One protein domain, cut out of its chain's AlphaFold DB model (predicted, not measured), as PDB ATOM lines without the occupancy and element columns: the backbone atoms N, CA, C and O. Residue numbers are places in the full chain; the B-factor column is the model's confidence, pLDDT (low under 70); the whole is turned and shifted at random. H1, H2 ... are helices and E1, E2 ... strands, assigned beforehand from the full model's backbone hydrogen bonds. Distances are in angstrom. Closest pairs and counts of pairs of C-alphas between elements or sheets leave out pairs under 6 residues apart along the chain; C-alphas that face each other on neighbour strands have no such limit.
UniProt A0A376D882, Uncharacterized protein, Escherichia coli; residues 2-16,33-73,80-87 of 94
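AT A GLANCE: This is residues 2 to 16, 33 to 73 and 80 to 87 of the 94 residues of an uncharacterized protein of Escherichia coli (UniProt A0A376D882). This domain has little regular structure: three short helices and two separate short strands are joined mostly by loops, with H2 nearest the middle, H1 and H3 each close to it, E1 and E2 farther out, and a long loop, residues 54 to 67, leading from H2 to E2. The printed part has 64 residues, 21 in named elements, mixed: E1, H1, H2, E2, H3. It is only just compact, close to loose, with a radius of gyration of the C-alphas of 12.5 A, and spans 34 by 25 by 25 A.

HOW THE PARTS SIT: H2, residues 48 to 53, is close to but not clearly touching H1, residues 36 to 39; their closest C-alphas, Val 48 and Ala 38, are 7.3 A apart. H2 is likewise close to but not clearly touching H3, residues 82 to 85; their closest C-alphas, Ala 49 and His 85, are 7.3 A apart. E1, residues 4 to 7, and E2, residues 68 to 70, are apart and pair with no named strand. Every O i to N i+4 pair in H2 is within hydrogen-bond range; H1 and H3 are too short for one.

IN THESE COORDINATES: E1 runs 10.0 A from C-alpha 4 at (202.271, 152.625, 235.929), H2 8.6 A. H3 ends at C-alpha 85, (186.261, 154.784, 251.806).

THE WHOLE: Residues 17 to 32 and 74 to 79 are not printed, with C-alpha gaps of 9.7 A and 11.4 A. The link H2 to E2 is long. No printed residue is under 70 in pLDDT.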
ATOM      1  N   ALA A   2     202.945 146.546 232.346       92.19
ATOM      2  CA  ALA A   2     203.875 147.675 232.428       92.19
ATOM      3  C   ALA A   2     203.741 148.368 233.792       92.19
ATOM      4  O   ALA A   2     202.641 148.414 234.350       92.19
ATOM      5  N   ALA A   3     204.844 148.911 234.310       97.12
ATOM      6  CA  ALA A   3     204.792 149.767 235.486       97.12
ATOM      7  C   ALA A   3     203.959 151.015 235.164       97.12
ATOM      8  O   ALA A   3     204.025 151.542 234.050       97.12
ATOM      9  N   LYS A   4     203.156 151.474 236.123       97.69
ATOM     10  CA  LYS A   4     202.271 152.625 235.929       97.69
ATOM     11  C   LYS A   4     202.163 153.441 237.205       97.69
ATOM     12  O   LYS A   4     201.962 152.884 238.277       97.69
ATOM     13  N   ILE A   5     202.214 154.759 237.057       98.44
ATOM     14  CA  ILE A   5     201.891 155.719 238.112       98.44
ATOM     15  C   ILE A   5     200.614 156.439 237.677       98.44
ATOM     16  O   ILE A   5     200.490 156.841 236.521       98.44
ATOM     17  N   THR A   6     199.630 156.520 238.567       98.50
ATOM     18  CA  THR A   6     198.352 157.198 238.324       98.50
ATOM     19  C   THR A   6     198.150 158.260 239.391       98.50
ATOM     20  O   THR A   6     198.021 157.913 240.560       98.50
ATOM     21  N   PHE A   7     198.086 159.521 238.973       98.44
ATOM     22  CA  PHE A   7     197.713 160.652 239.819       98.44
ATOM     23  C   PHE A   7     196.200 160.857 239.733       98.44
ATOM     24  O   PHE A   7     195.653 160.936 238.628       98.44
ATOM     25  N   PHE A   8     195.513 160.892 240.873       98.38
ATOM     26  CA  PHE A   8     194.071 161.123 240.917       98.38
ATOM     27  C   PHE A   8     193.762 162.614 241.067       98.38
ATOM     28  O   PHE A   8     194.458 163.344 241.765       98.38
ATOM     29  N   GLN A   9     192.696 163.075 240.411       97.31
ATOM     30  CA  GLN A   9     192.268 164.473 240.466       97.31
ATOM     31  C   GLN A   9     191.505 164.746 241.766       97.31
ATOM     32  O   GLN A   9     190.282 164.639 241.818       97.31
ATOM     33  N   VAL A  10     192.244 165.092 242.819       97.25
ATOM     34  CA  VAL A  10     191.692 165.334 244.164       97.25
ATOM     35  C   VAL A  10     191.566 166.817 244.526       97.25
ATOM     36  O   VAL A  10     190.969 167.156 245.543       97.25
ATOM     37  N   GLY A  11     192.033 167.717 243.656       95.44
ATOM     38  CA  GLY A  11     192.050 169.155 243.918       95.44
ATOM     39  C   GLY A  11     193.343 169.561 244.618       95.44
ATOM     40  O   GLY A  11     194.350 169.729 243.940       95.44
ATOM     41  N   ASN A  12     193.295 169.731 245.942       95.25
ATOM     42  CA  ASN A  12     194.465 170.029 246.774       95.25
ATOM     43  C   ASN A  12     194.996 168.755 247.452       95.25
ATOM     44  O   ASN A  12     194.202 167.869 247.774       95.25
ATOM     45  N   GLY A  13     196.309 168.707 247.680       96.00
ATOM     46  CA  GLY A  13     197.025 167.540 248.192       96.00
ATOM     47  C   GLY A  13     197.057 166.374 247.204       96.00
ATOM     48  O   GLY A  13     196.891 166.573 245.998       96.00
ATOM     49  N   ASP A  14     197.271 165.158 247.712       97.88
ATOM     50  CA  ASP A  14     197.678 164.025 246.881       97.88
ATOM     51  C   ASP A  14     196.840 162.754 247.063       97.88
ATOM     52  O   ASP A  14     196.328 162.405 248.129       97.88
ATOM     53  N   MET A  15     196.757 162.006 245.964       98.56
ATOM     54  CA  MET A  15     196.377 160.600 245.939       98.56
ATOM     55  C   MET A  15     197.007 159.968 244.697       98.56
ATOM     56  O   MET A  15     196.688 160.344 243.565       98.56
ATOM     57  N   THR A  16     197.900 158.997 244.896       98.81
ATOM     58  CA  THR A  16     198.667 158.374 243.807       98.81
ATOM     59  C   THR A  16     198.671 156.855 243.920       98.81
ATOM     60  O   THR A  16     199.051 156.297 244.945       98.81
ATOM     61  N   HIS A  33     193.019 161.542 249.322       98.19
ATOM     62  CA  HIS A  33     192.153 162.703 249.476       98.19
ATOM     63  C   HIS A  33     190.871 162.543 248.663       98.19
ATOM     64  O   HIS A  33     190.647 163.175 247.632       98.19
ATOM     65  N   ILE A  34     190.002 161.646 249.123       97.94
ATOM     66  CA  ILE A  34     188.684 161.461 248.515       97.94
ATOM     67  C   ILE A  34     187.736 162.480 249.148       97.94
ATOM     68  O   ILE A  34     187.347 162.358 250.312       97.94
ATOM     69  N   ARG A  35     187.412 163.525 248.384       97.12
ATOM     70  CA  ARG A  35     186.538 164.618 248.824       97.12
ATOM     71  C   ARG A  35     185.099 164.125 248.944       97.12
ATOM     72  O   ARG A  35     184.611 163.449 248.051       97.12
ATOM     73  N   SER A  36     184.382 164.535 249.991       95.81
ATOM     74  CA  SER A  36     182.985 164.123 250.217       95.81
ATOM     75  C   SER A  36     182.029 164.510 249.085       95.81
ATOM     76  O   SER A  36     181.008 163.858 248.905       95.81
ATOM     77  N   ALA A  37     182.348 165.568 248.333       96.50
ATOM     78  CA  ALA A  37     181.599 165.970 247.145       96.50
ATOM     79  C   ALA A  37     181.632 164.895 246.040       96.50
ATOM     80  O   ALA A  37     180.647 164.738 245.334       96.50
ATOM     81  N   ALA A  38     182.697 164.081 245.971       96.00
ATOM     82  CA  ALA A  38     182.830 162.966 245.026       96.00
ATOM     83  C   ALA A  38     181.783 161.856 245.231       96.00
ATOM     84  O   ALA A  38     181.596 161.019 244.356       96.00
ATOM     85  N   ASP A  39     181.117 161.822 246.392       93.75
ATOM     86  CA  ASP A  39     180.042 160.868 246.679       93.75
ATOM     87  C   ASP A  39     178.671 161.329 246.160       93.75
ATOM     88  O   ASP A  39     177.704 160.567 246.215       93.75
ATOM     89  N   ASN A  40     178.553 162.582 245.710       95.88
ATOM     90  CA  ASN A  40     177.323 163.112 245.143       95.88
ATOM     91  C   ASN A  40     177.350 162.940 243.615       95.88
ATOM     92  O   ASN A  40     178.119 163.632 242.954       95.88
ATOM     93  N   PRO A  41     176.480 162.103 243.022       92.31
ATOM     94  CA  PRO A  41     176.452 161.907 241.572       92.31
ATOM     95  C   PRO A  41     176.008 163.153 240.786       92.31
ATOM     96  O   PRO A  41     176.120 163.162 239.566       92.31
ATOM     97  N   ASN A  42     175.482 164.178 241.466       96.12
ATOM     98  CA  ASN A  42     175.103 165.461 240.869       96.12
ATOM     99  C   ASN A  42     176.165 166.561 241.079       96.12
ATOM    100  O   ASN A  42     175.892 167.716 240.765       96.12
ATOM    101  N   ASP A  43     177.316 166.242 241.678       97.19
ATOM    102  CA  ASP A  43     178.452 167.158 241.827       97.19
ATOM    103  C   ASP A  43     179.509 166.856 240.754       97.19
ATOM    104  O   ASP A  43     179.728 165.699 240.402       97.19
ATOM    105  N   ASP A  44     180.192 167.885 240.256       96.38
ATOM    106  CA  ASP A  44     181.207 167.741 239.201       96.38
ATOM    107  C   ASP A  44     182.566 167.233 239.729       96.38
ATOM    108  O   ASP A  44     183.534 167.082 238.976       96.38
ATOM    109  N   THR A  45     182.685 166.988 241.036       97.25
ATOM    110  CA  THR A  45     183.889 166.428 241.647       97.25
ATOM    111  C   THR A  45     184.187 165.028 241.091       97.25
ATOM    112  O   THR A  45     183.341 164.140 241.188       97.25
ATOM    113  N   PRO A  46     185.413 164.765 240.591       96.75
ATOM    114  CA  PRO A  46     185.769 163.446 240.075       96.75
ATOM    115  C   PRO A  46     185.598 162.321 241.108       96.75
ATOM    116  O   PRO A  46     186.166 162.380 242.203       96.75
ATOM    117  N   ASP A  47     184.901 161.247 240.723       97.12
ATOM    118  CA  ASP A  47     184.785 160.017 241.518       97.12
ATOM    119  C   ASP A  47     186.089 159.200 241.464       97.12
ATOM    120  O   ASP A  47     186.254 158.200 240.750       97.12
ATOM    121  N   VAL A  48     187.063 159.657 242.247       97.62
ATOM    122  CA  VAL A  48     188.365 159.002 242.386       97.62
ATOM    123  C   VAL A  48     188.275 157.670 243.142       97.62
ATOM    124  O   VAL A  48     189.163 156.829 242.993       97.62
ATOM    125  N   ALA A  49     187.201 157.427 243.905       97.00
ATOM    126  CA  ALA A  49     186.996 156.173 244.626       97.00
ATOM    127  C   ALA A  49     186.667 155.027 243.657       97.00
ATOM    128  O   ALA A  49     187.303 153.967 243.708       97.00
ATOM    129  N   SER A  50     185.737 155.247 242.727       96.69
ATOM    130  CA  SER A  50     185.446 154.303 241.641       96.69
ATOM    131  C   SER A  50     186.625 154.178 240.675       96.69
ATOM    132  O   SER A  50     186.973 153.072 240.237       96.69
ATOM    133  N   ALA A  51     187.322 155.286 240.393       97.62
ATOM    134  CA  ALA A  51     188.540 155.249 239.590       97.62
ATOM    135  C   ALA A  51     189.630 154.377 240.241       97.62
ATOM    136  O   ALA A  51     190.270 153.586 239.544       97.62
ATOM    137  N   LEU A  52     189.821 154.457 241.560       98.19
ATOM    138  CA  LEU A  52     190.728 153.568 242.279       98.19
ATOM    139  C   LEU A  52     190.268 152.110 242.148       98.19
ATOM    140  O   LEU A  52     191.031 151.284 241.654       98.19
ATOM    141  N   ARG A  53     189.018 151.800 242.522       96.62
ATOM    142  CA  ARG A  53     188.475 150.425 242.545       96.62
ATOM    143  C   ARG A  53     188.559 149.719 241.195       96.62
ATOM    144  O   ARG A  53     188.990 148.573 241.151       96.62
ATOM    145  N   SER A  54     188.272 150.415 240.092       97.00
ATOM    146  CA  SER A  54     188.400 149.864 238.725       97.00
ATOM    147  C   SER A  54     189.830 149.457 238.338       97.00
ATOM    148  O   SER A  54     190.042 148.803 237.318       97.00
ATOM    149  N   ARG A  55     190.830 149.843 239.139       95.88
ATOM    150  CA  ARG A  55     192.244 149.505 238.949       95.88
ATOM    151  C   ARG A  55     192.746 148.510 239.997       95.88
ATOM    152  O   ARG A  55     193.894 148.090 239.886       95.88
ATOM    153  N   LEU A  56     191.962 148.123 240.999       96.12
ATOM    154  CA  LEU A  56     192.434 147.221 242.050       96.12
ATOM    155  C   LEU A  56     192.269 145.751 241.675       96.12
ATOM    156  O   LEU A  56     191.516 145.380 240.777       96.12
ATOM    157  N   LYS A  57     193.036 144.915 242.371       95.12
ATOM    158  CA  LYS A  57     192.822 143.471 242.395       95.12
ATOM    159  C   LYS A  57     191.791 143.133 243.459       95.12
ATOM    160  O   LYS A  57     191.579 143.912 244.386       95.12
ATOM    161  N   TYR A  58     191.208 141.953 243.316       94.94
ATOM    162  CA  TYR A  58     190.223 141.404 244.231       94.94
ATOM    163  C   TYR A  58     190.800 140.157 244.891       94.94
ATOM    164  O   TYR A  58     191.572 139.425 244.266       94.94
ATOM    165  N   ASP A  59     190.499 139.969 246.172       92.94
ATOM    166  CA  ASP A  59     190.870 138.752 246.889       92.94
ATOM    167  C   ASP A  59     189.848 137.628 246.669       92.94
ATOM    168  O   ASP A  59     188.860 137.787 245.954       92.94
ATOM    169  N   GLU A  60     190.078 136.472 247.293       93.69
ATOM    170  CA  GLU A  60     189.220 135.283 247.162       93.69
ATOM    171  C   GLU A  60     187.787 135.492 247.683       93.69
ATOM    172  O   GLU A  60     186.905 134.682 247.411       93.69
ATOM    173  N   LYS A  61     187.540 136.582 248.422       92.19
ATOM    174  CA  LYS A  61     186.229 136.972 248.959       92.19
ATOM    175  C   LYS A  61     185.614 138.137 248.177       92.19
ATOM    176  O   LYS A  61     184.709 138.790 248.691       92.19
ATOM    177  N   ASP A  62     186.120 138.409 246.975       93.81
ATOM    178  CA  ASP A  62     185.675 139.488 246.090       93.81
ATOM    179  C   ASP A  62     185.812 140.893 246.708       93.81
ATOM    180  O   ASP A  62     185.008 141.800 246.486       93.81
ATOM    181  N   ARG A  63     186.861 141.109 247.513       92.69
ATOM    182  CA  ARG A  63     187.135 142.419 248.118       92.69
ATOM    183  C   ARG A  63     188.262 143.123 247.365       92.69
ATOM    184  O   ARG A  63     189.348 142.546 247.257       92.69
ATOM    185  N   PRO A  64     188.065 144.368 246.892       95.62
ATOM    186  CA  PRO A  64     189.141 145.120 246.268       95.62
ATOM    187  C   PRO A  64     190.195 145.487 247.315       95.62
ATOM    188  O   PRO A  64     189.855 145.923 248.419       95.62
ATOM    189  N   PHE A  65     191.473 145.349 246.972       95.56
ATOM    190  CA  PHE A  65     192.561 145.648 247.900       95.56
ATOM    191  C   PHE A  65     193.734 146.375 247.241       95.56
ATOM    192  O   PHE A  65     193.980 146.260 246.040       95.56
ATOM    193  N   ILE A  66     194.473 147.096 248.084       96.50
ATOM    194  CA  ILE A  66     195.841 147.556 247.826       96.50
ATOM    195  C   ILE A  66     196.820 146.674 248.606       96.50
ATOM    196  O   ILE A  66     196.461 146.106 249.644       96.50
ATOM    197  N   ASP A  67     198.043 146.522 248.106       96.81
ATOM    198  CA  ASP A  67     199.080 145.741 248.790       96.81
ATOM    199  C   ASP A  67     199.777 146.568 249.871       96.81
ATOM    200  O   ASP A  67     200.094 146.050 250.940       96.81
ATOM    201  N   VAL A  68     199.983 147.859 249.603       97.44
ATOM    202  CA  VAL A  68     200.638 148.800 250.515       97.44
ATOM    203  C   VAL A  68     199.879 150.123 250.523       97.44
ATOM    204  O   VAL A  68     199.507 150.639 249.469       97.44
ATOM    205  N   PHE A  69     199.695 150.682 251.717       97.75
ATOM    206  CA  PHE A  69     199.279 152.066 251.925       97.75
ATOM    207  C   PHE A  69     200.441 152.841 252.548       97.75
ATOM    208  O   PHE A  69     201.023 152.380 253.530       97.75
ATOM    209  N   MET A  70     200.771 154.002 251.989       98.25
ATOM    210  CA  MET A  70     201.784 154.911 252.514       98.25
ATOM    211  C   MET A  70     201.155 156.287 252.701       98.25
ATOM    212  O   MET A  70     200.594 156.829 251.756       98.25
ATOM    213  N   LEU A  71     201.256 156.837 253.908       98.19
ATOM    214  CA  LEU A  71     200.815 158.193 254.217       98.19
ATOM    215  C   LEU A  71     202.052 159.064 254.421       98.19
ATOM    216  O   LEU A  71     202.887 158.741 255.266       98.19
ATOM    217  N   SER A  72     202.177 160.130 253.642       98.31
ATOM    218  CA  SER A  72     203.321 161.036 253.688       98.31
ATOM    219  C   SER A  72     203.331 161.866 254.976       98.31
ATOM    220  O   SER A  72     204.374 161.989 255.615       98.31
ATOM    221  N   HIS A  73     202.172 162.394 255.377       98.19
ATOM    222  CA  HIS A  73     201.958 163.194 256.587       98.19
ATOM    223  C   HIS A  73     200.444 163.295 256.908       98.19
ATOM    224  O   HIS A  73     199.623 162.856 256.101       98.19
ATOM    225  N   GLY A  80     192.437 162.676 253.766       98.00
ATOM    226  CA  GLY A  80     191.002 162.884 253.598       98.00
ATOM    227  C   GLY A  80     190.258 161.725 252.945       98.00
ATOM    228  O   GLY A  80     190.671 161.141 251.950       98.00
ATOM    229  N   GLY A  81     189.111 161.376 253.526       96.94
ATOM    230  CA  GLY A  81     188.267 160.287 253.036       96.94
ATOM    231  C   GLY A  81     188.704 158.884 253.480       96.94
ATOM    232  O   GLY A  81     187.899 157.958 253.377       96.94
ATOM    233  N   LEU A  82     189.895 158.700 254.069       96.81
ATOM    234  CA  LEU A  82     190.395 157.377 254.480       96.81
ATOM    235  C   LEU A  82     189.362 156.580 255.295       96.81
ATOM    236  O   LEU A  82     188.983 155.474 254.919       96.81
ATOM    237  N   ARG A  83     188.835 157.171 256.377       95.19
ATOM    238  CA  ARG A  83     187.860 156.515 257.273       95.19
ATOM    239  C   ARG A  83     186.533 156.153 256.602       95.19
ATOM    240  O   ARG A  83     185.854 155.258 257.089       95.19
ATOM    241  N   LYS A  84     186.139 156.864 255.542       96.12
ATOM    242  CA  LYS A  84     184.867 156.649 254.839       96.12
ATOM    243  C   LYS A  84     184.996 155.584 253.752       96.12
ATOM    244  O   LYS A  84     184.093 154.771 253.586       96.12
ATOM    245  N   HIS A  85     186.109 155.589 253.019       96.31
ATOM    246  CA  HIS A  85     186.261 154.784 251.806       96.31
ATOM    247  C   HIS A  85     187.062 153.492 252.003       96.31
ATOM    248  O   HIS A  85     186.994 152.617 251.135       96.31
ATOM    249  N   PHE A  86     187.788 153.351 253.118       95.38
ATOM    250  CA  PHE A  86     188.628 152.189 253.413       95.38
ATOM    251  C   PHE A  86     188.135 151.405 254.627       95.38
ATOM    252  O   PHE A  86     187.616 151.953 255.599       95.38
ATOM    253  N   TRP A  87     188.368 150.095 254.587       93.19
ATOM    254  CA  TRP A  87     188.212 149.236 255.753       93.19
ATOM    255  C   TRP A  87     189.412 149.406 256.691       93.19
ATOM    256  O   TRP A  87     190.522 148.997 256.360       93.19
TER     257      TRP A  87